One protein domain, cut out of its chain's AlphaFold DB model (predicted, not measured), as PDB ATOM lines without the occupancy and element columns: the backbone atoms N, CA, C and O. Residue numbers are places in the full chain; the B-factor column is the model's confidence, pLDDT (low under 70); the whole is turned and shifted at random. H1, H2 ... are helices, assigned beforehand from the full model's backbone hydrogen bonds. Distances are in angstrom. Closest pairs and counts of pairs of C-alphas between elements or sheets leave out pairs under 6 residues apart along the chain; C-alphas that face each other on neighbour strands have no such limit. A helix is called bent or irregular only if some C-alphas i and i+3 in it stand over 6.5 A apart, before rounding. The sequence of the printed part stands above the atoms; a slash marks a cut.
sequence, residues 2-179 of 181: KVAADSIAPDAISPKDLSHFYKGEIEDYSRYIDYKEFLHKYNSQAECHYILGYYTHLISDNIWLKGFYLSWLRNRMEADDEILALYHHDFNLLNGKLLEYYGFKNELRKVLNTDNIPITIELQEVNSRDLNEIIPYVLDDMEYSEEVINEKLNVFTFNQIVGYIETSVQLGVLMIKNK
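Overview. This is residues 2 to 179 of the 181 residues of an uncharacterized protein of Bacillus sp. 17376 (UniProt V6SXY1). A long, kinked helix, H3, is the core of this domain, with H8 crossing it on one side and H1 on the opposite side, H6 beyond H1, and the short H2 folded back from the beginning of H3. At the other end of H3, H4 folds back to make a V with it; little H7 packs on H4, and H5 is joined to H6 by a long loop. The printed part has 178 residues, of which 114 are in eight named helices, H1 to H8 in order along the chain, with no named strand. The class is all helix, and the helices that touch are mostly crossed. The whole is compact, with a radius of gyration of the C-alphas of 16.7 A, and rounded, spanning 44 by 42 by 30 A.

Arrangement. H1, residues 5 to 12, touches H3, residues 49 to 79, at a steep tilt of 43 degrees, running the same way; the closest C-alphas, those of Ser 7 and Gly 53, are 4.5 A apart. H3 is the hub, touching four other helices, and has a kink of 60 degrees near residue 69. H2, residues 35 to 41, forms a helical hairpin with H3, at a steep tilt of 36 degrees, only just past shallow; the closest C-alphas are those of Tyr 35 and Leu 58, 5.5 A apart. H4, residues 81 to 102, touches H3 only at the corner and only just, with 3 pairs of C-alphas within 8 A, the closest being Met 77 and Ile 83 at 5.5 A. H4 has a kink of 32 degrees near residue 96. H5, residues 105 to 112, and H6, residues 128 to 140, form a helical hairpin at a shallow tilt of 19 degrees; they only just touch, with 3 pairs of C-alphas within 8 A, the closest being Leu 112 and Ile 135 at 6.8 A. H6 touches H1 with residues 130 to 135 alone, about perpendicular at 82 degrees; the closest C-alphas, those of Ala 12 and Asp 130, are 5.3 A apart. H7, residues 146 to 150, touches H4; the closest C-alphas, those of Lys 97 and Ile 149, are 5.3 A apart. H8, residues 158 to 177, touches residues 52 to 64 of H3 at a steep tilt of 39 degrees, opposite ways; the closest C-alphas, those of Ser 60 and Ser 168, are 5.0 A apart. H8 is apart from H1 and H6, for instance. Every O i to N i+4 pair is within hydrogen-bond range in H2, H5 and H8, against 22 of 27 in H3, 16 of 18 in H4, 7 of 9 in H6, 1 of 4 in H1 and 0 of 1 in H7; of the O i to N i+3 pairs, H1 has 2 of 5 within range and H7 2 of 2.

Along the chain. H1 begins at C-alpha 5, (-20.280, 35.350, 48.744), and is irregular, with C-alphas 7 and 10 being 7.1 A apart. H3 begins at C-alpha 49, (-27.331, 42.105, 51.302), and measures 40.8 A; it is irregular, with C-alphas 71 and 74 being 7.4 A apart. H4 measures 31.9 A and H6 19.6 A; H6 is irregular, but only just, with C-alphas 133 and 136 being 6.8 A apart. H8 measures 28.8 A and ends at C-alpha 177, (-32.550, 52.626, 44.375).

Size, cuts and confidence. The C-alphas farthest apart, those of Ser 44 and Glu 147, are 46.8 A apart. The printed part has no cut. The long links are residues 13 to 34, where residues 22 to 23 pair antiparallel with residues 32 to 33, and residues 113 to 127. The mean pLDDT of the printed part is 89.7; residues 2 to 5 and 115 to 121 are under 70.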
ATOM      1  N   LYS A   2     -20.255  42.792  53.015       43.69
ATOM      2  CA  LYS A   2     -20.308  41.315  53.005       43.69
ATOM      3  C   LYS A   2     -20.856  40.875  51.630       43.69
ATOM      4  O   LYS A   2     -21.889  40.232  51.600       43.69
ATOM      5  N   VAL A   3     -20.248  41.387  50.551       52.78
ATOM      6  CA  VAL A   3     -20.814  41.409  49.176       52.78
ATOM      7  C   VAL A   3     -20.145  40.380  48.234       52.78
ATOM      8  O   VAL A   3     -20.432  40.337  47.049       52.78
ATOM      9  N   ALA A   4     -19.227  39.547  48.738       61.19
ATOM     10  CA  ALA A   4     -18.462  38.629  47.882       61.19
ATOM     11  C   ALA A   4     -19.086  37.236  47.714       61.19
ATOM     12  O   ALA A   4     -18.897  36.599  46.688       61.19
ATOM     13  N   ALA A   5     -19.782  36.729  48.730       61.59
ATOM     14  CA  ALA A   5     -20.280  35.350  48.744       61.59
ATOM     15  C   ALA A   5     -21.686  35.228  48.132       61.59
ATOM     16  O   ALA A   5     -22.060  34.244  47.512       61.59
ATOM     17  N   ASP A   6     -22.462  36.280  48.309       74.69
ATOM     18  CA  ASP A   6     -23.772  36.536  47.737       74.69
ATOM     19  C   ASP A   6     -23.735  36.750  46.226       74.69
ATOM     20  O   ASP A   6     -24.632  36.276  45.534       74.69
ATOM     21  N   SER A   7     -22.701  37.413  45.704       79.44
ATOM     22  CA  SER A   7     -22.549  37.570  44.256       79.44
ATOM     23  C   SER A   7     -22.125  36.277  43.563       79.44
ATOM     24  O   SER A   7     -22.518  36.078  42.432       79.44
ATOM     25  N   ILE A   8     -21.373  35.382  44.210       86.00
ATOM     26  CA  ILE A   8     -20.932  34.112  43.588       86.00
ATOM     27  C   ILE A   8     -21.953  32.975  43.733       86.00
ATOM     28  O   ILE A   8     -21.825  31.943  43.080       86.00
ATOM     29  N   ALA A   9     -22.966  33.139  44.589       88.12
ATOM     30  CA  ALA A   9     -23.975  32.115  44.848       88.12
ATOM     31  C   ALA A   9     -24.664  31.572  43.579       88.12
ATOM     32  O   ALA A   9     -24.795  30.351  43.484       88.12
ATOM     33  N   PRO A  10     -25.065  32.394  42.585       90.12
ATOM     34  CA  PRO A  10     -25.718  31.877  41.380       90.12
ATOM     35  C   PRO A  10     -24.852  30.868  40.610       90.12
ATOM     36  O   PRO A  10     -25.388  29.943  39.996       90.12
ATOM     37  N   ASP A  11     -23.527  31.020  40.680       91.19
ATOM     38  CA  ASP A  11     -22.543  30.181  39.994       91.19
ATOM     39  C   ASP A  11     -22.186  28.889  40.733       91.19
ATOM     40  O   ASP A  11     -21.537  28.019  40.152       91.19
ATOM     41  N   ALA A  12     -22.650  28.714  41.971       88.06
ATOM     42  CA  ALA A  12     -22.343  27.545  42.792       88.06
ATOM     43  C   ALA A  12     -22.962  26.231  42.272       88.06
ATOM     44  O   ALA A  12     -22.655  25.160  42.793       88.06
ATOM     45  N   ILE A  13     -23.853  26.287  41.274       89.12
ATOM     46  CA  ILE A  13     -24.648  25.139  40.820       89.12
ATOM     47  C   ILE A  13     -24.617  24.977  39.306       89.12
ATOM     48  O   ILE A  13     -24.612  25.938  38.538       89.12
ATOM     49  N   SER A  14     -24.679  23.712  38.889       84.69
ATOM     50  CA  SER A  14     -24.929  23.291  37.517       84.69
ATOM     51  C   SER A  14     -26.031  22.218  37.491       84.69
ATOM     52  O   SER A  14     -25.997  21.311  38.329       84.69
ATOM     53  N   PRO A  15     -26.999  22.266  36.553       86.69
ATOM     54  CA  PRO A  15     -27.159  23.265  35.493       86.69
ATOM     55  C   PRO A  15     -27.626  24.633  36.019       86.69
ATOM     56  O   PRO A  15     -28.352  24.726  37.008       86.69
ATOM     57  N   LYS A  16     -27.208  25.703  35.332       89.06
ATOM     58  CA  LYS A  16     -27.367  27.103  35.772       89.06
ATOM     59  C   LYS A  16     -28.766  27.691  35.546       89.06
ATOM     60  O   LYS A  16     -29.043  28.793  36.006       89.06
ATOM     61  N   ASP A  17     -29.653  26.989  34.840       91.25
ATOM     62  CA  ASP A  17     -30.960  27.496  34.398       91.25
ATOM     63  C   ASP A  17     -31.805  28.107  35.520       91.25
ATOM     64  O   ASP A  17     -32.311  29.223  35.377       91.25
ATOM     65  N   LEU A  18     -31.919  27.398  36.648       91.19
ATOM     66  CA  LEU A  18     -32.704  27.849  37.798       91.19
ATOM     67  C   LEU A  18     -32.000  28.970  38.561       91.19
ATOM     68  O   LEU A  18     -32.623  29.991  38.843       91.19
ATOM     69  N   SER A  19     -30.706  28.815  38.857       92.81
ATOM     70  CA  SER A  19     -29.965  29.811  39.638       92.81
ATOM     71  C   SER A  19     -29.824  31.141  38.902       92.81
ATOM     72  O   SER A  19     -29.834  32.196  39.531       92.81
ATOM     73  N   HIS A  20     -29.785  31.127  37.573       95.62
ATOM     74  CA  HIS A  20     -29.653  32.334  36.765       95.62
ATOM     75  C   HIS A  20     -30.989  32.881  36.249       95.62
ATOM     76  O   HIS A  20     -30.984  33.855  35.505       95.62
ATOM     77  N   PHE A  21     -32.136  32.298  36.623       96.50
ATOM     78  CA  PHE A  21     -33.462  32.772  36.192       96.50
ATOM     79  C   PHE A  21     -33.571  32.925  34.670       96.50
ATOM     80  O   PHE A  21     -34.116  33.906  34.154       96.50
ATOM     81  N   TYR A  22     -33.022  31.965  33.929       96.56
ATOM     82  CA  TYR A  22     -33.046  32.035  32.480       96.56
ATOM     83  C   TYR A  22     -34.468  31.871  31.923       96.56
ATOM     84  O   TYR A  22     -35.251  31.032  32.371       96.56
ATOM     85  N   LYS A  23     -34.780  32.647  30.884       96.44
ATOM     86  CA  LYS A  23     -36.033  32.592  30.118       96.44
ATOM     87  C   LYS A  23     -35.755  32.755  28.630       96.44
ATOM     88  O   LYS A  23     -34.759  33.370  28.251       96.44
ATOM     89  N   GLY A  24     -36.681  32.281  27.801       95.31
ATOM     90  CA  GLY A  24     -36.542  32.309  26.344       95.31
ATOM     91  C   GLY A  24     -35.479  31.336  25.832       95.31
ATOM     92  O   GLY A  24     -34.865  30.592  26.603       95.31
ATOM     93  N   GLU A  25     -35.249  31.395  24.525       93.31
ATOM     94  CA  GLU A  25     -34.452  30.427  23.774       93.31
ATOM     95  C   GLU A  25     -33.208  31.068  23.157       93.31
ATOM     96  O   GLU A  25     -33.156  32.263  22.845       93.31
ATOM     97  N   ILE A  26     -32.153  30.268  23.028       90.19
ATOM     98  CA  ILE A  26     -30.872  30.721  22.478       90.19
ATOM     99  C   ILE A  26     -30.967  30.813  20.947       90.19
ATOM    100  O   ILE A  26     -30.369  31.699  20.332       90.19
ATOM    101  N   GLU A  27     -31.743  29.928  20.331       89.50
ATOM    102  CA  GLU A  27     -31.906  29.755  18.887       89.50
ATOM    103  C   GLU A  27     -32.578  30.961  18.226       89.50
ATOM    104  O   GLU A  27     -32.221  31.327  17.106       89.50
ATOM    105  N   ASP A  28     -33.522  31.600  18.918       91.31
ATOM    106  CA  ASP A  28     -34.260  32.766  18.424       91.31
ATOM    107  C   ASP A  28     -33.754  34.098  19.008       91.31
ATOM    108  O   ASP A  28     -34.368  35.146  18.798       91.31
ATOM    109  N   TYR A  29     -32.621  34.070  19.723       87.31
ATOM    110  CA  TYR A  29     -32.004  35.219  20.397       87.31
ATOM    111  C   TYR A  29     -32.885  35.878  21.479       87.31
ATOM    112  O   TYR A  29     -32.558  36.967  21.980       87.31
ATOM    113  N   SER A  30     -33.975  35.229  21.905       94.00
ATOM    114  CA  SER A  30     -34.831  35.744  22.975       94.00
ATOM    115  C   SER A  30     -34.216  35.546  24.362       94.00
ATOM    116  O   SER A  30     -34.489  36.373  25.235       94.00
ATOM    117  N   ARG A  31     -33.317  34.560  24.549       95.94
ATOM    118  CA  ARG A  31     -32.704  34.174  25.839       95.94
ATOM    119  C   ARG A  31     -32.291  35.372  26.691       95.94
ATOM    120  O   ARG A  31     -31.501  36.206  26.248       95.94
ATOM    121  N   TYR A  32     -32.800  35.458  27.914       96.69
ATOM    122  CA  TYR A  32     -32.481  36.512  28.882       96.69
ATOM    123  C   TYR A  32     -32.484  35.974  30.314       96.69
ATOM    124  O   TYR A  32     -32.934  34.854  30.555       96.69
ATOM    125  N   ILE A  33     -31.985  36.782  31.249       97.69
ATOM    126  CA  ILE A  33     -32.019  36.499  32.686       97.69
ATOM    127  C   ILE A  33     -33.077  37.390  33.336       97.69
ATOM    128  O   ILE A  33     -32.977  38.622  33.301       97.69
ATOM    129  N   ASP A  34     -34.103  36.776  33.925       96.94
ATOM    130  CA  ASP A  34     -35.197  37.482  34.594       96.94
ATOM    131  C   ASP A  34     -34.843  37.819  36.049       96.94
ATOM    132  O   ASP A  34     -35.417  37.324  37.021       96.94
ATOM    133  N   TYR A  35     -33.882  38.728  36.209       95.81
ATOM    134  CA  TYR A  35     -33.491  39.230  37.527       95.81
ATOM    135  C   TYR A  35     -34.658  39.908  38.274       95.81
ATOM    136  O   TYR A  35     -34.621  40.023  39.501       95.81
ATOM    137  N   LYS A  36     -35.710  40.363  37.572       94.38
ATOM    138  CA  LYS A  36     -36.899  40.963  38.198       94.38
ATOM    139  C   LYS A  36     -37.768  39.899  38.863       94.38
ATOM    140  O   LYS A  36     -38.234  40.145  39.975       94.38
ATOM    141  N   GLU A  37     -37.946  38.740  38.231       95.00
ATOM    142  CA  GLU A  37     -38.620  37.588  38.840       95.00
ATOM    143  C   GLU A  37     -37.896  37.133  40.111       95.00
ATOM    144  O   GLU A  37     -38.555  36.961  41.137       95.00
ATOM    145  N   PHE A  38     -36.559  37.035  40.093       95.12
ATOM    146  CA  PHE A  38     -35.776  36.703  41.294       95.12
ATOM    147  C   PHE A  38     -36.094  37.647  42.455       95.12
ATOM    148  O   PHE A  38     -36.441  37.215  43.555       95.12
ATOM    149  N   LEU A  39     -36.033  38.956  42.209       92.81
ATOM    150  CA  LEU A  39     -36.355  39.921  43.251       92.81
ATOM    151  C   LEU A  39     -37.803  39.787  43.727       92.81
ATOM    152  O   LEU A  39     -38.054  39.869  44.926       92.81
ATOM    153  N   HIS A  40     -38.750  39.626  42.804       93.31
ATOM    154  CA  HIS A  40     -40.159  39.492  43.152       93.31
ATOM    155  C   HIS A  40     -40.388  38.272  44.054       93.31
ATOM    156  O   HIS A  40     -41.072  38.381  45.074       93.31
ATOM    157  N   LYS A  41     -39.747  37.144  43.730       93.75
ATOM    158  CA  LYS A  41     -39.768  35.909  44.521       93.75
ATOM    159  C   LYS A  41     -39.249  36.121  45.945       93.75
ATOM    160  O   LYS A  41     -39.842  35.605  46.890       93.75
ATOM    161  N   TYR A  42     -38.195  36.918  46.107       91.75
ATOM    162  CA  TYR A  42     -37.549  37.198  47.395       91.75
ATOM    163  C   TYR A  42     -37.866  38.589  47.962       91.75
ATOM    164  O   TYR A  42     -37.110  39.126  48.773       91.75
ATOM    165  N   ASN A  43     -39.003  39.180  47.581       90.12
ATOM    166  CA  ASN A  43     -39.313  40.581  47.878       90.12
ATOM    167  C   ASN A  43     -39.363  40.901  49.383       90.12
ATOM    168  O   ASN A  43     -38.964  41.985  49.800       90.12
ATOM    169  N   SER A  44     -39.796  39.949  50.218       89.62
ATOM    170  CA  SER A  44     -39.812  40.108  51.683       89.62
ATOM    171  C   SER A  44     -38.418  40.283  52.299       89.62
ATOM    172  O   SER A  44     -38.303  40.688  53.453       89.62
ATOM    173  N   GLN A  45     -37.367  39.979  51.538       88.94
ATOM    174  CA  GLN A  45     -35.963  40.037  51.934       88.94
ATOM    175  C   GLN A  45     -35.154  40.917  50.966       88.94
ATOM    176  O   GLN A  45     -33.929  40.828  50.935       88.94
ATOM    177  N   ALA A  46     -35.818  41.777  50.185       85.94
ATOM    178  CA  ALA A  46     -35.191  42.579  49.132       85.94
ATOM    179  C   ALA A  46     -34.090  43.530  49.633       85.94
ATOM    180  O   ALA A  46     -33.216  43.899  48.854       85.94
ATOM    181  N   GLU A  47     -34.115  43.915  50.912       86.75
ATOM    182  CA  GLU A  47     -33.079  44.746  51.546       86.75
ATOM    183  C   GLU A  47     -31.909  43.928  52.118       86.75
ATOM    184  O   GLU A  47     -30.903  44.487  52.558       86.75
ATOM    185  N   CYS A  48     -32.011  42.596  52.129       87.62
ATOM    186  CA  CYS A  48     -30.924  41.747  52.589       87.62
ATOM    187  C   CYS A  48     -29.750  41.827  51.612       87.62
ATOM    188  O   CYS A  48     -29.920  41.581  50.419       87.62
ATOM    189  N   HIS A  49     -28.541  42.078  52.127       86.19
ATOM    190  CA  HIS A  49     -27.331  42.105  51.302       86.19
ATOM    191  C   HIS A  49     -27.167  40.838  50.462       86.19
ATOM    192  O   HIS A  49     -26.831  40.959  49.298       86.19
ATOM    193  N   TYR A  50     -27.508  39.663  51.004       86.62
ATOM    194  CA  TYR A  50     -27.402  38.412  50.256       86.62
ATOM    195  C   TYR A  50     -28.297  38.386  49.006       86.62
ATOM    196  O   TYR A  50     -27.854  38.028  47.919       86.62
ATOM    197  N   ILE A  51     -29.543  38.855  49.132       90.31
ATOM    198  CA  ILE A  51     -30.458  38.999  47.991       90.31
ATOM    199  C   ILE A  51     -29.970  40.088  47.034       90.31
ATOM    200  O   ILE A  51     -30.077  39.933  45.821       90.31
ATOM    201  N   LEU A  52     -29.423  41.189  47.553       91.25
ATOM    202  CA  LEU A  52     -28.899  42.273  46.725       91.25
ATOM    203  C   LEU A  52     -27.676  41.839  45.908       91.25
ATOM    204  O   LEU A  52     -27.645  42.137  44.717       91.25
ATOM    205  N   GLY A  53     -26.726  41.109  46.497       90.81
ATOM    206  CA  GLY A  53     -25.559  40.572  45.797       90.81
ATOM    207  C   GLY A  53     -25.955  39.619  44.677       90.81
ATOM    208  O   GLY A  53     -25.576  39.836  43.525       90.81
ATOM    209  N   TYR A  54     -26.826  38.652  44.983       93.19
ATOM    210  CA  TYR A  54     -27.391  37.732  43.993       93.19
ATOM    211  C   TYR A  54     -28.106  38.495  42.870       93.19
ATOM    212  O   TYR A  54     -27.884  38.261  41.685       93.19
ATOM    213  N   TYR A  55     -28.933  39.481  43.222       94.62
ATOM    214  CA  TYR A  55     -29.642  40.312  42.252       94.62
ATOM    215  C   TYR A  55     -28.685  41.082  41.330       94.62
ATOM    216  O   TYR A  55     -28.928  41.164  40.126       94.62
ATOM    217  N   THR A  56     -27.599  41.646  41.870       95.06
ATOM    218  CA  THR A  56     -26.595  42.349  41.059       95.06
ATOM    219  C   THR A  56     -25.779  41.416  40.168       95.06
ATOM    220  O   THR A  56     -25.428  41.816  39.056       95.06
ATOM    221  N   HIS A  57     -25.544  40.170  40.592       95.25
ATOM    222  CA  HIS A  57     -24.960  39.134  39.737       95.25
ATOM    223  C   HIS A  57     -25.851  38.873  38.522       95.25
ATOM    224  O   HIS A  57     -25.411  39.037  37.390       95.25
ATOM    225  N   LEU A  58     -27.145  38.608  38.740       97.19
ATOM    226  CA  LEU A  58     -28.095  38.354  37.650       97.19
ATOM    227  C   LEU A  58     -28.207  39.524  36.657       97.19
ATOM    228  O   LEU A  58     -28.377  39.313  35.456       97.19
ATOM    229  N   ILE A  59     -28.120  40.769  37.138       96.94
ATOM    230  CA  ILE A  59     -28.066  41.950  36.262       96.94
ATOM    231  C   ILE A  59     -26.814  41.910  35.385       96.94
ATOM    232  O   ILE A  59     -26.914  42.141  34.176       96.94
ATOM    233  N   SER A  60     -25.660  41.634  35.991       96.94
ATOM    234  CA  SER A  60     -24.369  41.573  35.301       96.94
ATOM    235  C   SER A  60     -24.401  40.496  34.219       96.94
ATOM    236  O   SER A  60     -24.166  40.794  33.048       96.94
ATOM    237  N   ASP A  61     -24.853  39.292  34.557       96.81
ATOM    238  CA  ASP A  61     -24.970  38.199  33.595       96.81
ATOM    239  C   ASP A  61     -25.957  38.503  32.473       96.81
ATOM    240  O   ASP A  61     -25.718  38.138  31.323       96.81
ATOM    241  N   ASN A  62     -27.052  39.222  32.748       97.31
ATOM    242  CA  ASN A  62     -27.965  39.635  31.686       97.31
ATOM    243  C   ASN A  62     -27.291  40.613  30.706       97.31
ATOM    244  O   ASN A  62     -27.517  40.533  29.495       97.31
ATOM    245  N   ILE A  63     -26.461  41.535  31.209       97.12
ATOM    246  CA  ILE A  63     -25.664  42.442  30.371       97.12
ATOM    247  C   ILE A  63     -24.643  41.637  29.562       97.12
ATOM    248  O   ILE A  63     -24.521  41.866  28.358       97.12
ATOM    249  N   TRP A  64     -23.950  40.681  30.181       97.00
ATOM    250  CA  TRP A  64     -22.997  39.807  29.497       97.00
ATOM    251  C   TRP A  64     -23.667  39.005  28.379       97.00
ATOM    252  O   TRP A  64     -23.238  39.033  27.224       97.00
ATOM    253  N   LEU A  65     -24.778  38.346  28.705       96.19
ATOM    254  CA  LEU A  65     -25.559  37.523  27.794       96.19
ATOM    255  C   LEU A  65     -25.996  38.313  26.559       96.19
ATOM    256  O   LEU A  65     -25.802  37.862  25.431       96.19
ATOM    257  N   LYS A  66     -26.575  39.499  26.764       94.25
ATOM    258  CA  LYS A  66     -27.088  40.325  25.665       94.25
ATOM    259  C   LYS A  66     -25.969  41.045  24.911       94.25
ATOM    260  O   LYS A  66     -25.976  41.046  23.683       94.25
ATOM    261  N   GLY A  67     -25.017  41.648  25.617       92.69
ATOM    262  CA  GLY A  67     -23.991  42.517  25.033       92.69
ATOM    263  C   GLY A  67     -22.796  41.782  24.428       92.69
ATOM    264  O   GLY A  67     -22.214  42.259  23.456       92.69
ATOM    265  N   PHE A  68     -22.438  40.618  24.968       93.38
ATOM    266  CA  PHE A  68     -21.272  39.850  24.532       93.38
ATOM    267  C   PHE A  68     -21.692  38.530  23.898       93.38
ATOM    268  O   PHE A  68     -21.472  38.330  22.700       93.38
ATOM    269  N   TYR A  69     -22.326  37.655  24.685       92.44
ATOM    270  CA  TYR A  69     -22.560  36.265  24.297       92.44
ATOM    271  C   TYR A  69     -23.425  36.149  23.038       92.44
ATOM    272  O   TYR A  69     -22.935  35.710  21.998       92.44
ATOM    273  N   LEU A  70     -24.680  36.601  23.097       90.94
ATOM    274  CA  LEU A  70     -25.615  36.502  21.972       90.94
ATOM    275  C   LEU A  70     -25.256  37.436  20.813       90.94
ATOM    276  O   LEU A  70     -25.563  37.126  19.667       90.94
ATOM    277  N   SER A  71     -24.626  38.578  21.098       87.44
ATOM    278  CA  SER A  71     -24.354  39.601  20.080       87.44
ATOM    279  C   SER A  71     -23.301  39.172  19.061       87.44
ATOM    280  O   SER A  71     -23.451  39.444  17.872       87.44
ATOM    281  N   TRP A  72     -22.211  38.544  19.506       90.06
ATOM    282  CA  TRP A  72     -21.120  38.183  18.594       90.06
ATOM    283  C   TRP A  72     -20.289  36.994  19.065       90.06
ATOM    284  O   TRP A  72     -19.789  36.240  18.231       90.06
ATOM    285  N   LEU A  73     -20.125  36.816  20.378       92.25
ATOM    286  CA  LEU A  73     -19.176  35.849  20.919       92.25
ATOM    287  C   LEU A  73     -19.606  34.406  20.642       92.25
ATOM    288  O   LEU A  73     -18.774  33.607  20.225       92.25
ATOM    289  N   ARG A  74     -20.897  34.086  20.798       92.12
ATOM    290  CA  ARG A  74     -21.444  32.757  20.490       92.12
ATOM    291  C   ARG A  74     -21.137  32.353  19.052       92.12
ATOM    292  O   ARG A  74     -20.494  31.336  18.837       92.12
ATOM    293  N   ASN A  75     -21.522  33.190  18.088       91.00
ATOM    294  CA  ASN A  75     -21.300  32.919  16.666       91.00
ATOM    295  C   ASN A  75     -19.809  32.740  16.347       91.00
ATOM    296  O   ASN A  75     -19.453  31.966  15.467       91.00
ATOM    297  N   ARG A  76     -18.931  33.459  17.059       92.19
ATOM    298  CA  ARG A  76     -17.483  33.350  16.883       92.19
ATOM    299  C   ARG A  76     -16.926  32.040  17.445       92.19
ATOM    300  O   ARG A  76     -16.092  31.439  16.786       92.19
ATOM    301  N   MET A  77     -17.391  31.603  18.616       92.50
ATOM    302  CA  MET A  77     -16.984  30.328  19.223       92.50
ATOM    303  C   MET A  77     -17.550  29.120  18.468       92.50
ATOM    304  O   MET A  77     -16.861  28.124  18.330       92.50
ATOM    305  N   GLU A  78     -18.777  29.205  17.943       90.88
ATOM    306  CA  GLU A  78     -19.367  28.142  17.112       90.88
ATOM    307  C   GLU A  78     -18.658  27.992  15.754       90.88
ATOM    308  O   GLU A  78     -18.696  26.925  15.148       90.88
ATOM    309  N   ALA A  79     -18.040  29.067  15.256       93.06
ATOM    310  CA  ALA A  79     -17.324  29.067  13.984       93.06
ATOM    311  C   ALA A  79     -15.846  28.658  14.107       93.06
ATOM    312  O   ALA A  79     -15.243  28.303  13.094       93.06
ATOM    313  N   ASP A  80     -15.259  28.755  15.303       92.19
ATOM    314  CA  ASP A  80     -13.833  28.540  15.542       92.19
ATOM    315  C   ASP A  80     -13.579  28.037  16.974       92.19
ATOM    316  O   ASP A  80     -13.623  28.803  17.944       92.19
ATOM    317  N   ASP A  81     -13.273  26.745  17.090       87.75
ATOM    318  CA  ASP A  81     -13.018  26.071  18.367       87.75
ATOM    319  C   ASP A  81     -11.779  26.632  19.099       87.75
ATOM    320  O   ASP A  81     -11.704  26.554  20.330       87.75
ATOM    321  N   GLU A  82     -10.817  27.247  18.392       94.00
ATOM    322  CA  GLU A  82      -9.646  27.870  19.030       94.00
ATOM    323  C   GLU A  82     -10.046  29.099  19.858       94.00
ATOM    324  O   GLU A  82      -9.439  29.394  20.894       94.00
ATOM    325  N   ILE A  83     -11.117  29.792  19.455       93.50
ATOM    326  CA  ILE A  83     -11.630  30.961  20.179       93.50
ATOM    327  C   ILE A  83     -12.136  30.566  21.562       93.50
ATOM    328  O   ILE A  83     -11.983  31.356  22.490       93.50
ATOM    329  N   LEU A  84     -12.688  29.362  21.735       91.06
ATOM    330  CA  LEU A  84     -13.139  28.895  23.046       91.06
ATOM    331  C   LEU A  84     -11.963  28.765  24.028       91.06
ATOM    332  O   LEU A  84     -12.061  29.191  25.179       91.06
ATOM    333  N   ALA A  85     -10.824  28.239  23.568       93.44
ATOM    334  CA  ALA A  85      -9.621  28.136  24.391       93.44
ATOM    335  C   ALA A  85      -9.060  29.521  24.752       93.44
ATOM    336  O   ALA A  85      -8.757  29.781  25.918       93.44
ATOM    337  N   LEU A  86      -8.982  30.433  23.777       96.12
ATOM    338  CA  LEU A  86      -8.533  31.813  24.001       96.12
ATOM    339  C   LEU A  86      -9.480  32.591  24.920       96.12
ATOM    340  O   LEU A  86      -9.034  33.398  25.728       96.12
ATOM    341  N   TYR A  87     -10.781  32.332  24.819       95.00
ATOM    342  CA  TYR A  87     -11.802  32.893  25.692       95.00
ATOM    343  C   TYR A  87     -11.565  32.476  27.144       95.00
ATOM    344  O   TYR A  87     -11.476  33.336  28.016       95.00
ATOM    345  N   HIS A  88     -11.401  31.177  27.407       92.50
ATOM    346  CA  HIS A  88     -11.113  30.686  28.755       92.50
ATOM    347  C   HIS A  88      -9.780  31.213  29.291       92.50
ATOM    348  O   HIS A  88      -9.689  31.585  30.460       92.50
ATOM    349  N   HIS A  89      -8.764  31.299  28.431       95.75
ATOM    350  CA  HIS A  89      -7.477  31.883  28.791       95.75
ATOM    351  C   HIS A  89      -7.606  33.352  29.202       95.75
ATOM    352  O   HIS A  89      -7.099  33.748  30.248       95.75
ATOM    353  N   ASP A  90      -8.354  34.147  28.439       97.12
ATOM    354  CA  ASP A  90      -8.606  35.546  28.777       97.12
ATOM    355  C   ASP A  90      -9.299  35.698  30.137       97.12
ATOM    356  O   ASP A  90      -8.948  36.614  30.874       97.12
ATOM    357  N   PHE A  91     -10.232  34.815  30.512       94.25
ATOM    358  CA  PHE A  91     -10.843  34.835  31.850       94.25
ATOM    359  C   PHE A  91      -9.813  34.623  32.964       94.25
ATOM    360  O   PHE A  91      -9.783  35.402  33.917       94.25
ATOM    361  N   ASN A  92      -8.909  33.653  32.801       94.19
ATOM    362  CA  ASN A  92      -7.816  33.436  33.754       94.19
ATOM    363  C   ASN A  92      -6.925  34.681  33.874       94.19
ATOM    364  O   ASN A  92      -6.565  35.096  34.976       94.19
ATOM    365  N   LEU A  93      -6.602  35.321  32.744       97.25
ATOM    366  CA  LEU A  93      -5.814  36.551  32.748       97.25
ATOM    367  C   LEU A  93      -6.557  37.719  33.415       97.25
ATOM    368  O   LEU A  93      -5.957  38.528  34.129       97.25
ATOM    369  N   LEU A  94      -7.862  37.831  33.170       97.19
ATOM    370  CA  LEU A  94      -8.708  38.895  33.700       97.19
ATOM    371  C   LEU A  94      -8.826  38.837  35.221       97.19
ATOM    372  O   LEU A  94      -8.827  39.906  35.830       97.19
ATOM    373  N   ASN A  95      -8.851  37.648  35.833       94.38
ATOM    374  CA  ASN A  95      -8.889  37.505  37.290       94.38
ATOM    375  C   ASN A  95      -7.764  38.317  37.955       94.38
ATOM    376  O   ASN A  95      -8.029  39.199  38.776       94.38
ATOM    377  N   GLY A  96      -6.513  38.123  37.524       94.38
ATOM    378  CA  GLY A  96      -5.375  38.881  38.051       94.38
ATOM    379  C   GLY A  96      -5.417  40.368  37.702       94.38
ATOM    380  O   GLY A  96      -5.264  41.225  38.576       94.38
ATOM    381  N   LYS A  97      -5.686  40.701  36.433       96.56
ATOM    382  CA  LYS A  97      -5.704  42.099  35.962       96.56
ATOM    383  C   LYS A  97      -6.756  42.953  36.670       96.56
ATOM    384  O   LYS A  97      -6.488  44.110  36.987       96.56
ATOM    385  N   LEU A  98      -7.951  42.412  36.903       96.12
ATOM    386  CA  LEU A  98      -9.039  43.125  37.575       96.12
ATOM    387  C   LEU A  98      -8.749  43.308  39.068       96.12
ATOM    388  O   LEU A  98      -9.038  44.372  39.614       96.12
ATOM    389  N   LEU A  99      -8.139  42.309  39.714       94.62
ATOM    390  CA  LEU A  99      -7.724  42.407  41.115       94.62
ATOM    391  C   LEU A  99      -6.698  43.526  41.334       94.62
ATOM    392  O   LEU A  99      -6.833  44.270  42.305       94.62
ATOM    393  N   GLU A 100      -5.729  43.678  40.427       94.50
ATOM    394  CA  GLU A 100      -4.761  44.784  40.452       94.50
ATOM    395  C   GLU A 100      -5.413  46.134  40.130       94.50
ATOM    396  O   GLU A 100      -5.204  47.114  40.842       94.50
ATOM    397  N   TYR A 101      -6.246  46.193  39.087       96.00
ATOM    398  CA  TYR A 101      -6.876  47.440  38.644       96.00
ATOM    399  C   TYR A 101      -7.770  48.071  39.715       96.00
ATOM    400  O   TYR A 101      -7.716  49.283  39.927       96.00
ATOM    401  N   TYR A 102      -8.584  47.263  40.396       94.44
ATOM    402  CA  TYR A 102      -9.456  47.769  41.453       94.44
ATOM    403  C   TYR A 102      -8.788  47.780  42.837       94.44
ATOM    404  O   TYR A 102      -9.243  48.500  43.721       94.44
ATOM    405  N   GLY A 103      -7.715  47.010  43.043       93.81
ATOM    406  CA  GLY A 103      -6.938  47.025  44.283       93.81
ATOM    407  C   GLY A 103      -7.643  46.414  45.500       93.81
ATOM    408  O   GLY A 103      -7.351  46.812  46.621       93.81
ATOM    409  N   PHE A 104      -8.559  45.455  45.304       87.75
ATOM    410  CA  PHE A 104      -9.367  44.850  46.386       87.75
ATOM    411  C   PHE A 104      -9.018  43.387  46.710       87.75
ATOM    412  O   PHE A 104      -9.800  42.695  47.368       87.75
ATOM    413  N   LYS A 105      -7.867  42.873  46.251       90.56
ATOM    414  CA  LYS A 105      -7.482  41.457  46.441       90.56
ATOM    415  C   LYS A 105      -7.508  41.031  47.911       90.56
ATOM    416  O   LYS A 105      -8.088  40.000  48.249       90.56
ATOM    417  N   ASN A 106      -6.903  41.817  48.796       90.69
ATOM    418  CA  ASN A 106      -6.781  41.450  50.208       90.69
ATOM    419  C   ASN A 106      -8.132  41.511  50.933       90.69
ATOM    420  O   ASN A 106      -8.455  40.626  51.728       90.69
ATOM    421  N   GLU A 107      -8.938  42.528  50.638       89.12
ATOM    422  CA  GLU A 107     -10.288  42.698  51.167       89.12
ATOM    423  C   GLU A 107     -11.192  41.548  50.729       89.12
ATOM    424  O   GLU A 107     -11.846  40.936  51.575       89.12
ATOM    425  N   LEU A 108     -11.192  41.218  49.436       87.56
ATOM    426  CA  LEU A 108     -11.996  40.132  48.880       87.56
ATOM    427  C   LEU A 108     -11.606  38.788  49.502       87.56
ATOM    428  O   LEU A 108     -12.468  38.064  50.004       87.56
ATOM    429  N   ARG A 109     -10.300  38.502  49.583       89.69
ATOM    430  CA  ARG A 109      -9.777  37.275  50.195       89.69
ATOM    431  C   ARG A 109     -10.190  37.157  51.657       89.69
ATOM    432  O   ARG A 109     -10.544  36.073  52.110       89.69
ATOM    433  N   LYS A 110     -10.163  38.261  52.407       87.38
ATOM    434  CA  LYS A 110     -10.597  38.284  53.809       87.38
ATOM    435  C   LYS A 110     -12.092  37.994  53.946       87.38
ATOM    436  O   LYS A 110     -12.481  37.265  54.854       87.38
ATOM    437  N   VAL A 111     -12.922  38.557  53.066       83.50
ATOM    438  CA  VAL A 111     -14.373  38.312  53.081       83.50
ATOM    439  C   VAL A 111     -14.679  36.846  52.763       83.50
ATOM    440  O   VAL A 111     -15.479  36.247  53.475       83.50
ATOM    441  N   LEU A 112     -14.015  36.261  51.763       84.38
ATOM    442  CA  LEU A 112     -14.221  34.865  51.351       84.38
ATOM    443  C   LEU A 112     -13.696  33.842  52.373       84.38
ATOM    444  O   LEU A 112     -14.327  32.813  52.575       84.38
ATOM    445  N   ASN A 113     -12.592  34.139  53.071       82.06
ATOM    446  CA  ASN A 113     -12.033  33.273  54.125       82.06
ATOM    447  C   ASN A 113     -12.712  33.434  55.497       82.06
ATOM    448  O   ASN A 113     -12.221  32.909  56.493       82.06
ATOM    449  N   THR A 114     -13.790  34.212  55.605       72.44
ATOM    450  CA  THR A 114     -14.483  34.341  56.892       72.44
ATOM    451  C   THR A 114     -15.269  33.058  57.163       72.44
ATOM    452  O   THR A 114     -16.295  32.823  56.527       72.44
ATOM    453  N   ASP A 115     -14.795  32.258  58.126       55.81
ATOM    454  CA  ASP A 115     -15.462  31.041  58.597       55.81
ATOM    455  C   ASP A 115     -16.924  31.343  58.946       55.81
ATOM    456  O   ASP A 115     -17.227  32.041  59.920       55.81
ATOM    457  N   ASN A 116     -17.833  30.785  58.146       54.28
ATOM    458  CA  ASN A 116     -19.275  31.028  58.156       54.28
ATOM    459  C   ASN A 116     -19.672  32.384  57.559       54.28
ATOM    460  O   ASN A 116     -20.018  33.322  58.281       54.28
ATOM    461  N   ILE A 117     -19.772  32.450  56.228       58.31
ATOM    462  CA  ILE A 117     -20.807  33.287  55.611       58.31
ATOM    463  C   ILE A 117     -22.132  32.706  56.112       58.31
ATOM    464  O   ILE A 117     -22.507  31.609  55.693       58.31
ATOM    465  N   PRO A 118     -22.833  33.359  57.056       53.97
ATOM    466  CA  PRO A 118     -24.085  32.831  57.545       53.97
ATOM    467  C   PRO A 118     -25.075  33.082  56.415       53.97
ATOM    468  O   PRO A 118     -25.596  34.190  56.278       53.97
ATOM    469  N   ILE A 119     -25.293  32.076  55.570       60.25
ATOM    470  CA  ILE A 119     -26.442  32.074  54.679       60.25
ATOM    471  C   ILE A 119     -27.648  31.897  55.594       60.25
ATOM    472  O   ILE A 119     -28.062  30.793  55.924       60.25
ATOM    473  N   THR A 120     -28.170  33.012  56.089       57.97
ATOM    474  CA  THR A 120     -29.391  33.028  56.898       57.97
ATOM    475  C   THR A 120     -30.640  32.833  56.040       57.97
ATOM    476  O   THR A 120     -31.737  32.759  56.582       57.97
ATOM    477  N   ILE A 121     -30.483  32.801  54.713       68.38
ATOM    478  CA  ILE A 121     -31.564  32.703  53.737       68.38
ATOM    479  C   ILE A 121     -31.365  31.434  52.917       68.38
ATOM    480  O   ILE A 121     -30.514  31.389  52.034       68.38
ATOM    481  N   GLU A 122     -32.178  30.416  53.180       71.00
ATOM    482  CA  GLU A 122     -32.285  29.270  52.282       71.00
ATOM    483  C   GLU A 122     -32.969  29.724  50.985       71.00
ATOM    484  O   GLU A 122     -34.177  29.985  50.954       71.00
ATOM    485  N   LEU A 123     -32.186  29.870  49.914       85.38
ATOM    486  CA  LEU A 123     -32.739  30.019  48.573       85.38
ATOM    487  C   LEU A 123     -33.171  28.652  48.057       85.38
ATOM    488  O   LEU A 123     -32.636  27.619  48.450       85.38
ATOM    489  N   GLN A 124     -34.149  28.652  47.155       88.19
ATOM    490  CA  GLN A 124     -34.572  27.408  46.516       88.19
ATOM    491  C   GLN A 124     -33.566  26.981  45.452       88.19
ATOM    492  O   GLN A 124     -33.441  25.795  45.163       88.19
ATOM    493  N   GLU A 125     -32.878  27.955  44.862       89.50
ATOM    494  CA  GLU A 125     -31.919  27.751  43.794       89.50
ATOM    495  C   GLU A 125     -30.585  27.261  44.327       89.50
ATOM    496  O   GLU A 125     -30.020  26.386  43.695       89.50
ATOM    497  N   VAL A 126     -30.101  27.814  45.450       87.44
ATOM    498  CA  VAL A 126     -28.739  27.599  45.961       87.44
ATOM    499  C   VAL A 126     -28.741  27.333  47.459       87.44
ATOM    500  O   VAL A 126     -29.280  28.133  48.229       87.44
ATOM    501  N   ASN A 127     -28.100  26.239  47.884       84.31
ATOM    502  CA  ASN A 127     -27.935  25.926  49.300       84.31
ATOM    503  C   ASN A 127     -26.516  26.276  49.802       84.31
ATOM    504  O   ASN A 127     -25.602  26.598  49.044       84.31
ATOM    505  N   SER A 128     -26.326  26.230  51.120       80.81
ATOM    506  CA  SER A 128     -25.059  26.619  51.751       80.81
ATOM    507  C   SER A 128     -23.895  25.680  51.491       80.81
ATOM    508  O   SER A 128     -22.744  26.113  51.547       80.81
ATOM    509  N   ARG A 129     -24.166  24.411  51.194       84.50
ATOM    510  CA  ARG A 129     -23.132  23.463  50.802       84.50
ATOM    511  C   ARG A 129     -22.552  23.848  49.447       84.50
ATOM    512  O   ARG A 129     -21.335  23.935  49.350       84.50
ATOM    513  N   ASP A 130     -23.405  24.141  48.470       85.81
ATOM    514  CA  ASP A 130     -22.968  24.524  47.122       85.81
ATOM    515  C   ASP A 130     -22.065  25.765  47.187       85.81
ATOM    516  O   ASP A 130     -20.984  25.803  46.600       85.81
ATOM    517  N   LEU A 131     -22.456  26.757  47.997       83.75
ATOM    518  CA  LEU A 131     -21.653  27.964  48.184       83.75
ATOM    519  C   LEU A 131     -20.287  27.674  48.828       83.75
ATOM    520  O   LEU A 131     -19.275  28.247  48.431       83.75
ATOM    521  N   ASN A 132     -20.233  26.782  49.816       84.06
ATOM    522  CA  ASN A 132     -18.964  26.407  50.442       84.06
ATOM    523  C   ASN A 132     -18.050  25.627  49.486       84.06
ATOM    524  O   ASN A 132     -16.830  25.709  49.616       84.06
ATOM    525  N   GLU A 133     -18.619  24.887  48.533       87.94
ATOM    526  CA  GLU A 133     -17.856  24.135  47.536       87.94
ATOM    527  C   GLU A 133     -17.232  25.049  46.466       87.94
ATOM    528  O   GLU A 133     -16.139  24.738  45.999       87.94
ATOM    529  N   ILE A 134     -17.847  26.192  46.118       87.88
ATOM    530  CA  ILE A 134     -17.294  27.120  45.108       87.88
ATOM    531  C   ILE A 134     -16.192  28.052  45.650       87.88
ATOM    532  O   ILE A 134     -15.300  28.448  44.901       87.88
ATOM    533  N   ILE A 135     -16.206  28.388  46.947       88.75
ATOM    534  CA  ILE A 135     -15.262  29.356  47.547       88.75
ATOM    535  C   ILE A 135     -13.781  29.013  47.293       88.75
ATOM    536  O   ILE A 135     -13.043  29.930  46.923       88.75
ATOM    537  N   PRO A 136     -13.312  27.756  47.453       89.81
ATOM    538  CA  PRO A 136     -11.923  27.407  47.158       89.81
ATOM    539  C   PRO A 136     -11.505  27.742  45.723       89.81
ATOM    540  O   PRO A 136     -10.434  28.302  45.533       89.81
ATOM    541  N   TYR A 137     -12.372  27.505  44.735       90.69
ATOM    542  CA  TYR A 137     -12.080  27.820  43.334       90.69
ATOM    543  C   TYR A 137     -11.946  29.328  43.105       90.69
ATOM    544  O   TYR A 137     -11.011  29.772  42.449       90.69
ATOM    545  N   VAL A 138     -12.826  30.129  43.717       90.44
ATOM    546  CA  VAL A 138     -12.728  31.596  43.649       90.44
ATOM    547  C   VAL A 138     -11.438  32.091  44.306       90.44
ATOM    548  O   VAL A 138     -10.832  33.041  43.827       90.44
ATOM    549  N   LEU A 139     -11.008  31.472  45.408       91.88
ATOM    550  CA  LEU A 139      -9.747  31.817  46.069       91.88
ATOM    551  C   LEU A 139      -8.528  31.441  45.219       91.88
ATOM    552  O   LEU A 139      -7.574  32.221  45.183       91.88
ATOM    553  N   ASP A 140      -8.570  30.295  44.542       92.31
ATOM    554  CA  ASP A 140      -7.521  29.850  43.623       92.31
ATOM    555  C   ASP A 140      -7.403  30.794  42.415       92.31
ATOM    556  O   ASP A 140      -6.294  31.170  42.039       92.31
ATOM    557  N   ASP A 141      -8.526  31.295  41.890       91.44
ATOM    558  CA  ASP A 141      -8.567  32.304  40.820       91.44
ATOM    559  C   ASP A 141      -7.905  33.641  41.210       91.44
ATOM    560  O   ASP A 141      -7.536  34.446  40.352       91.44
ATOM    561  N   MET A 142      -7.725  33.902  42.508       92.44
ATOM    562  CA  MET A 142      -7.017  35.090  42.997       92.44
ATOM    563  C   MET A 142      -5.493  34.919  43.015       92.44
ATOM    564  O   MET A 142      -4.779  35.891  43.305       92.44
ATOM    565  N   GLU A 143      -4.982  33.718  42.743       93.50
ATOM    566  CA  GLU A 143      -3.555  33.430  42.638       93.50
ATOM    567  C   GLU A 143      -3.081  33.572  41.189       93.50
ATOM    568  O   GLU A 143      -3.560  32.910  40.277       93.50
ATOM    569  N   TYR A 144      -2.113  34.458  40.965       93.25
ATOM    570  CA  TYR A 144      -1.563  34.734  39.639       93.25
ATOM    571  C   TYR A 144      -0.114  35.207  39.743       93.25
ATOM    572  O   TYR A 144       0.309  35.754  40.766       93.25
ATOM    573  N   SER A 145       0.649  34.997  38.672       92.44
ATOM    574  CA  SER A 145       2.005  35.528  38.529       92.44
ATOM    575  C   SER A 145       1.989  36.965  37.997       92.44
ATOM    576  O   SER A 145       1.014  37.417  37.397       92.44
ATOM    577  N   GLU A 146       3.098  37.690  38.144       90.00
ATOM    578  CA  GLU A 146       3.251  39.022  37.534       90.00
ATOM    579  C   GLU A 146       3.179  38.986  35.994       90.00
ATOM    580  O   GLU A 146       2.815  39.977  35.356       90.00
ATOM    581  N   GLU A 147       3.493  37.843  35.379       92.88
ATOM    582  CA  GLU A 147       3.413  37.652  33.926       92.88
ATOM    583  C   GLU A 147       1.972  37.815  33.427       92.88
ATOM    584  O   GLU A 147       1.740  38.524  32.445       92.88
ATOM    585  N   VAL A 148       0.995  37.283  34.175       90.81
ATOM    586  CA  VAL A 148      -0.441  37.408  33.877       90.81
ATOM    587  C   VAL A 148      -0.866  38.871  33.746       90.81
ATOM    588  O   VAL A 148      -1.674  39.216  32.882       90.81
ATOM    589  N   ILE A 149      -0.304  39.770  34.556       92.69
ATOM    590  CA  ILE A 149      -0.656  41.197  34.543       92.69
ATOM    591  C   ILE A 149      -0.203  41.881  33.252       92.69
ATOM    592  O   ILE A 149      -0.907  42.751  32.733       92.69
ATOM    593  N   ASN A 150       0.908  41.430  32.674       93.38
ATOM    594  CA  ASN A 150       1.491  42.013  31.468       93.38
ATOM    595  C   ASN A 150       1.046  41.311  30.179       93.38
ATOM    596  O   ASN A 150       1.166  41.884  29.095       93.38
ATOM    597  N   GLU A 151       0.505  40.098  30.282       96.75
ATOM    598  CA  GLU A 151       0.060  39.335  29.121       96.75
ATOM    599  C   GLU A 151      -1.122  40.001  28.402       96.75
ATOM    600  O   GLU A 151      -2.007  40.603  29.014       96.75
ATOM    601  N   LYS A 152      -1.147  39.925  27.072       97.00
ATOM    602  CA  LYS A 152      -2.200  40.544  26.270       97.00
ATOM    603  C   LYS A 152      -3.429  39.630  26.196       97.00
ATOM    604  O   LYS A 152      -3.298  38.446  25.923       97.00
ATOM    605  N   LEU A 153      -4.612  40.221  26.352       98.00
ATOM    606  CA  LEU A 153      -5.891  39.558  26.084       98.00
ATOM    607  C   LEU A 153      -6.088  39.313  24.575       98.00
ATOM    608  O   LEU A 153      -5.671  40.128  23.739       98.00
ATOM    609  N   ASN A 154      -6.733  38.202  24.233       96.81
ATOM    610  CA  ASN A 154      -6.888  37.698  22.867       96.81
ATOM    611  C   ASN A 154      -8.296  37.919  22.311       96.81
ATOM    612  O   ASN A 154      -8.455  38.310  21.153       96.81
ATOM    613  N   VAL A 155      -9.313  37.673  23.131       96.06
ATOM    614  CA  VAL A 155     -10.733  37.783  22.787       96.06
ATOM    615  C   VAL A 155     -11.281  39.142  23.203       96.06
ATOM    616  O   VAL A 155     -12.049  39.752  22.458       96.06
ATOM    617  N   PHE A 156     -10.867  39.640  24.368       96.50
ATOM    618  CA  PHE A 156     -11.360  40.897  24.919       96.50
ATOM    619  C   PHE A 156     -10.318  42.006  24.879       96.50
ATOM    620  O   PHE A 156      -9.112  41.787  24.829       96.50
ATOM    621  N   THR A 157     -10.796  43.244  24.974       97.00
ATOM    622  CA  THR A 157      -9.942  44.347  25.421       97.00
ATOM    623  C   THR A 157     -10.187  44.601  26.902       97.00
ATOM    624  O   THR A 157     -11.313  44.469  27.382       97.00
ATOM    625  N   PHE A 158      -9.153  45.016  27.633       97.69
ATOM    626  CA  PHE A 158      -9.302  45.267  29.067       97.69
ATOM    627  C   PHE A 158     -10.344  46.362  29.353       97.69
ATOM    628  O   PHE A 158     -11.227  46.180  30.184       97.69
ATOM    629  N   ASN A 159     -10.331  47.449  28.571       97.69
ATOM    630  CA  ASN A 159     -11.309  48.536  28.685       97.69
ATOM    631  C   ASN A 159     -12.752  48.079  28.433       97.69
ATOM    632  O   ASN A 159     -13.674  48.625  29.031       97.69
ATOM    633  N   GLN A 160     -12.964  47.092  27.559       96.81
ATOM    634  CA  GLN A 160     -14.292  46.536  27.311       96.81
ATOM    635  C   GLN A 160     -14.823  45.789  28.541       96.81
ATOM    636  O   GLN A 160     -15.996  45.937  28.875       96.81
ATOM    637  N   ILE A 161     -13.965  45.039  29.238       98.00
ATOM    638  CA  ILE A 161     -14.341  44.329  30.469       98.00
ATOM    639  C   ILE A 161     -14.555  45.301  31.630       98.00
ATOM    640  O   ILE A 161     -15.550  45.188  32.340       98.00
ATOM    641  N   VAL A 162     -13.693  46.310  31.782       97.94
ATOM    642  CA  VAL A 162     -13.918  47.389  32.759       97.94
ATOM    643  C   VAL A 162     -15.243  48.099  32.468       97.94
ATOM    644  O   VAL A 162     -16.065  48.250  33.363       97.94
ATOM    645  N   GLY A 163     -15.505  48.460  31.209       97.88
ATOM    646  CA  GLY A 163     -16.764  49.090  30.806       97.88
ATOM    647  C   GLY A 163     -17.994  48.228  31.105       97.88
ATOM    648  O   GLY A 163     -19.012  48.756  31.550       97.88
ATOM    649  N   TYR A 164     -17.893  46.910  30.916       97.50
ATOM    650  CA  TYR A 164     -18.921  45.955  31.327       97.50
ATOM    651  C   TYR A 164     -19.173  46.010  32.839       97.50
ATOM    652  O   TYR A 164     -20.311  46.235  33.245       97.50
ATOM    653  N   ILE A 165     -18.128  45.880  33.661       97.00
ATOM    654  CA  ILE A 165     -18.244  45.889  35.128       97.00
ATOM    655  C   ILE A 165     -18.852  47.207  35.618       97.00
ATOM    656  O   ILE A 165     -19.817  47.195  36.380       97.00
ATOM    657  N   GLU A 166     -18.350  48.344  35.139       97.31
ATOM    658  CA  GLU A 166     -18.850  49.667  35.525       97.31
ATOM    659  C   GLU A 166     -20.318  49.867  35.122       97.31
ATOM    660  O   GLU A 166     -21.118  50.396  35.896       97.31
ATOM    661  N   THR A 167     -20.711  49.388  33.939       97.62
ATOM    662  CA  THR A 167     -22.114  49.424  33.494       97.62
ATOM    663  C   THR A 167     -22.999  48.564  34.396       97.62
ATOM    664  O   THR A 167     -24.082  49.002  34.798       97.62
ATOM    665  N   SER A 168     -22.536  47.367  34.759       96.94
ATOM    666  CA  SER A 168     -23.238  46.463  35.670       96.94
ATOM    667  C   SER A 168     -23.424  47.077  37.056       96.94
ATOM    668  O   SER A 168     -24.530  47.039  37.598       96.94
ATOM    669  N   VAL A 169     -22.392  47.729  37.602       95.19
ATOM    670  CA  VAL A 169     -22.470  48.454  38.881       95.19
ATOM    671  C   VAL A 169     -23.474  49.603  38.795       95.19
ATOM    672  O   VAL A 169     -24.351  49.719  39.655       95.19
ATOM    673  N   GLN A 170     -23.396  50.439  37.756       96.88
ATOM    674  CA  GLN A 170     -24.306  51.575  37.580       96.88
ATOM    675  C   GLN A 170     -25.766  51.128  37.481       96.88
ATOM    676  O   GLN A 170     -26.632  51.687  38.164       96.88
ATOM    677  N   LEU A 171     -26.043  50.101  36.671       95.94
ATOM    678  CA  LEU A 171     -27.389  49.560  36.537       95.94
ATOM    679  C   LEU A 171     -27.849  48.895  37.837       95.94
ATOM    680  O   LEU A 171     -28.971  49.145  38.272       95.94
ATOM    681  N   GLY A 172     -26.991  48.116  38.495       94.88
ATOM    682  CA  GLY A 172     -27.276  47.511  39.794       94.88
ATOM    683  C   GLY A 172     -27.697  48.554  40.829       94.88
ATOM    684  O   GLY A 172     -28.768  48.440  41.423       94.88
ATOM    685  N   VAL A 173     -26.922  49.632  40.981       94.62
ATOM    686  CA  VAL A 173     -27.237  50.740  41.898       94.62
ATOM    687  C   VAL A 173     -28.555  51.423  41.533       94.62
ATOM    688  O   VAL A 173     -29.367  51.689  42.423       94.62
ATOM    689  N   LEU A 174     -28.790  51.710  40.249       95.19
ATOM    690  CA  LEU A 174     -30.041  52.313  39.782       95.19
ATOM    691  C   LEU A 174     -31.243  51.424  40.122       95.19
ATOM    692  O   LEU A 174     -32.232  51.898  40.682       95.19
ATOM    693  N   MET A 175     -31.143  50.132  39.816       93.50
ATOM    694  CA  MET A 175     -32.208  49.169  40.062       93.50
ATOM    695  C   MET A 175     -32.469  48.977  41.553       93.50
ATOM    696  O   MET A 175     -33.623  48.851  41.937       93.50
ATOM    697  N   ILE A 176     -31.441  48.987  42.405       91.69
ATOM    698  CA  ILE A 176     -31.614  48.916  43.864       91.69
ATOM    699  C   ILE A 176     -32.323  50.167  44.389       91.69
ATOM    700  O   ILE A 176     -33.278  50.046  45.152       91.69
ATOM    701  N   LYS A 177     -31.915  51.365  43.953       89.50
ATOM    702  CA  LYS A 177     -32.550  52.626  44.375       89.50
ATOM    703  C   LYS A 177     -34.032  52.684  44.007       89.50
ATOM    704  O   LYS A 177     -34.841  53.060  44.846       89.50
ATOM    705  N   ASN A 178     -34.383  52.250  42.799       84.94
ATOM    706  CA  ASN A 178     -35.765  52.255  42.308       84.94
ATOM    707  C   ASN A 178     -36.677  51.209  42.980       84.94
ATOM    708  O   ASN A 178     -37.874  51.203  42.720       84.94
ATOM    709  N   LYS A 179     -36.138  50.304  43.812       70.88
ATOM    710  CA  LYS A 179     -36.943  49.387  44.643       70.88
ATOM    711  C   LYS A 179     -37.369  50.005  45.972       70.88
ATOM    712  O   LYS A 179     -38.312  49.519  46.581       70.88
TER     713      LYS A 179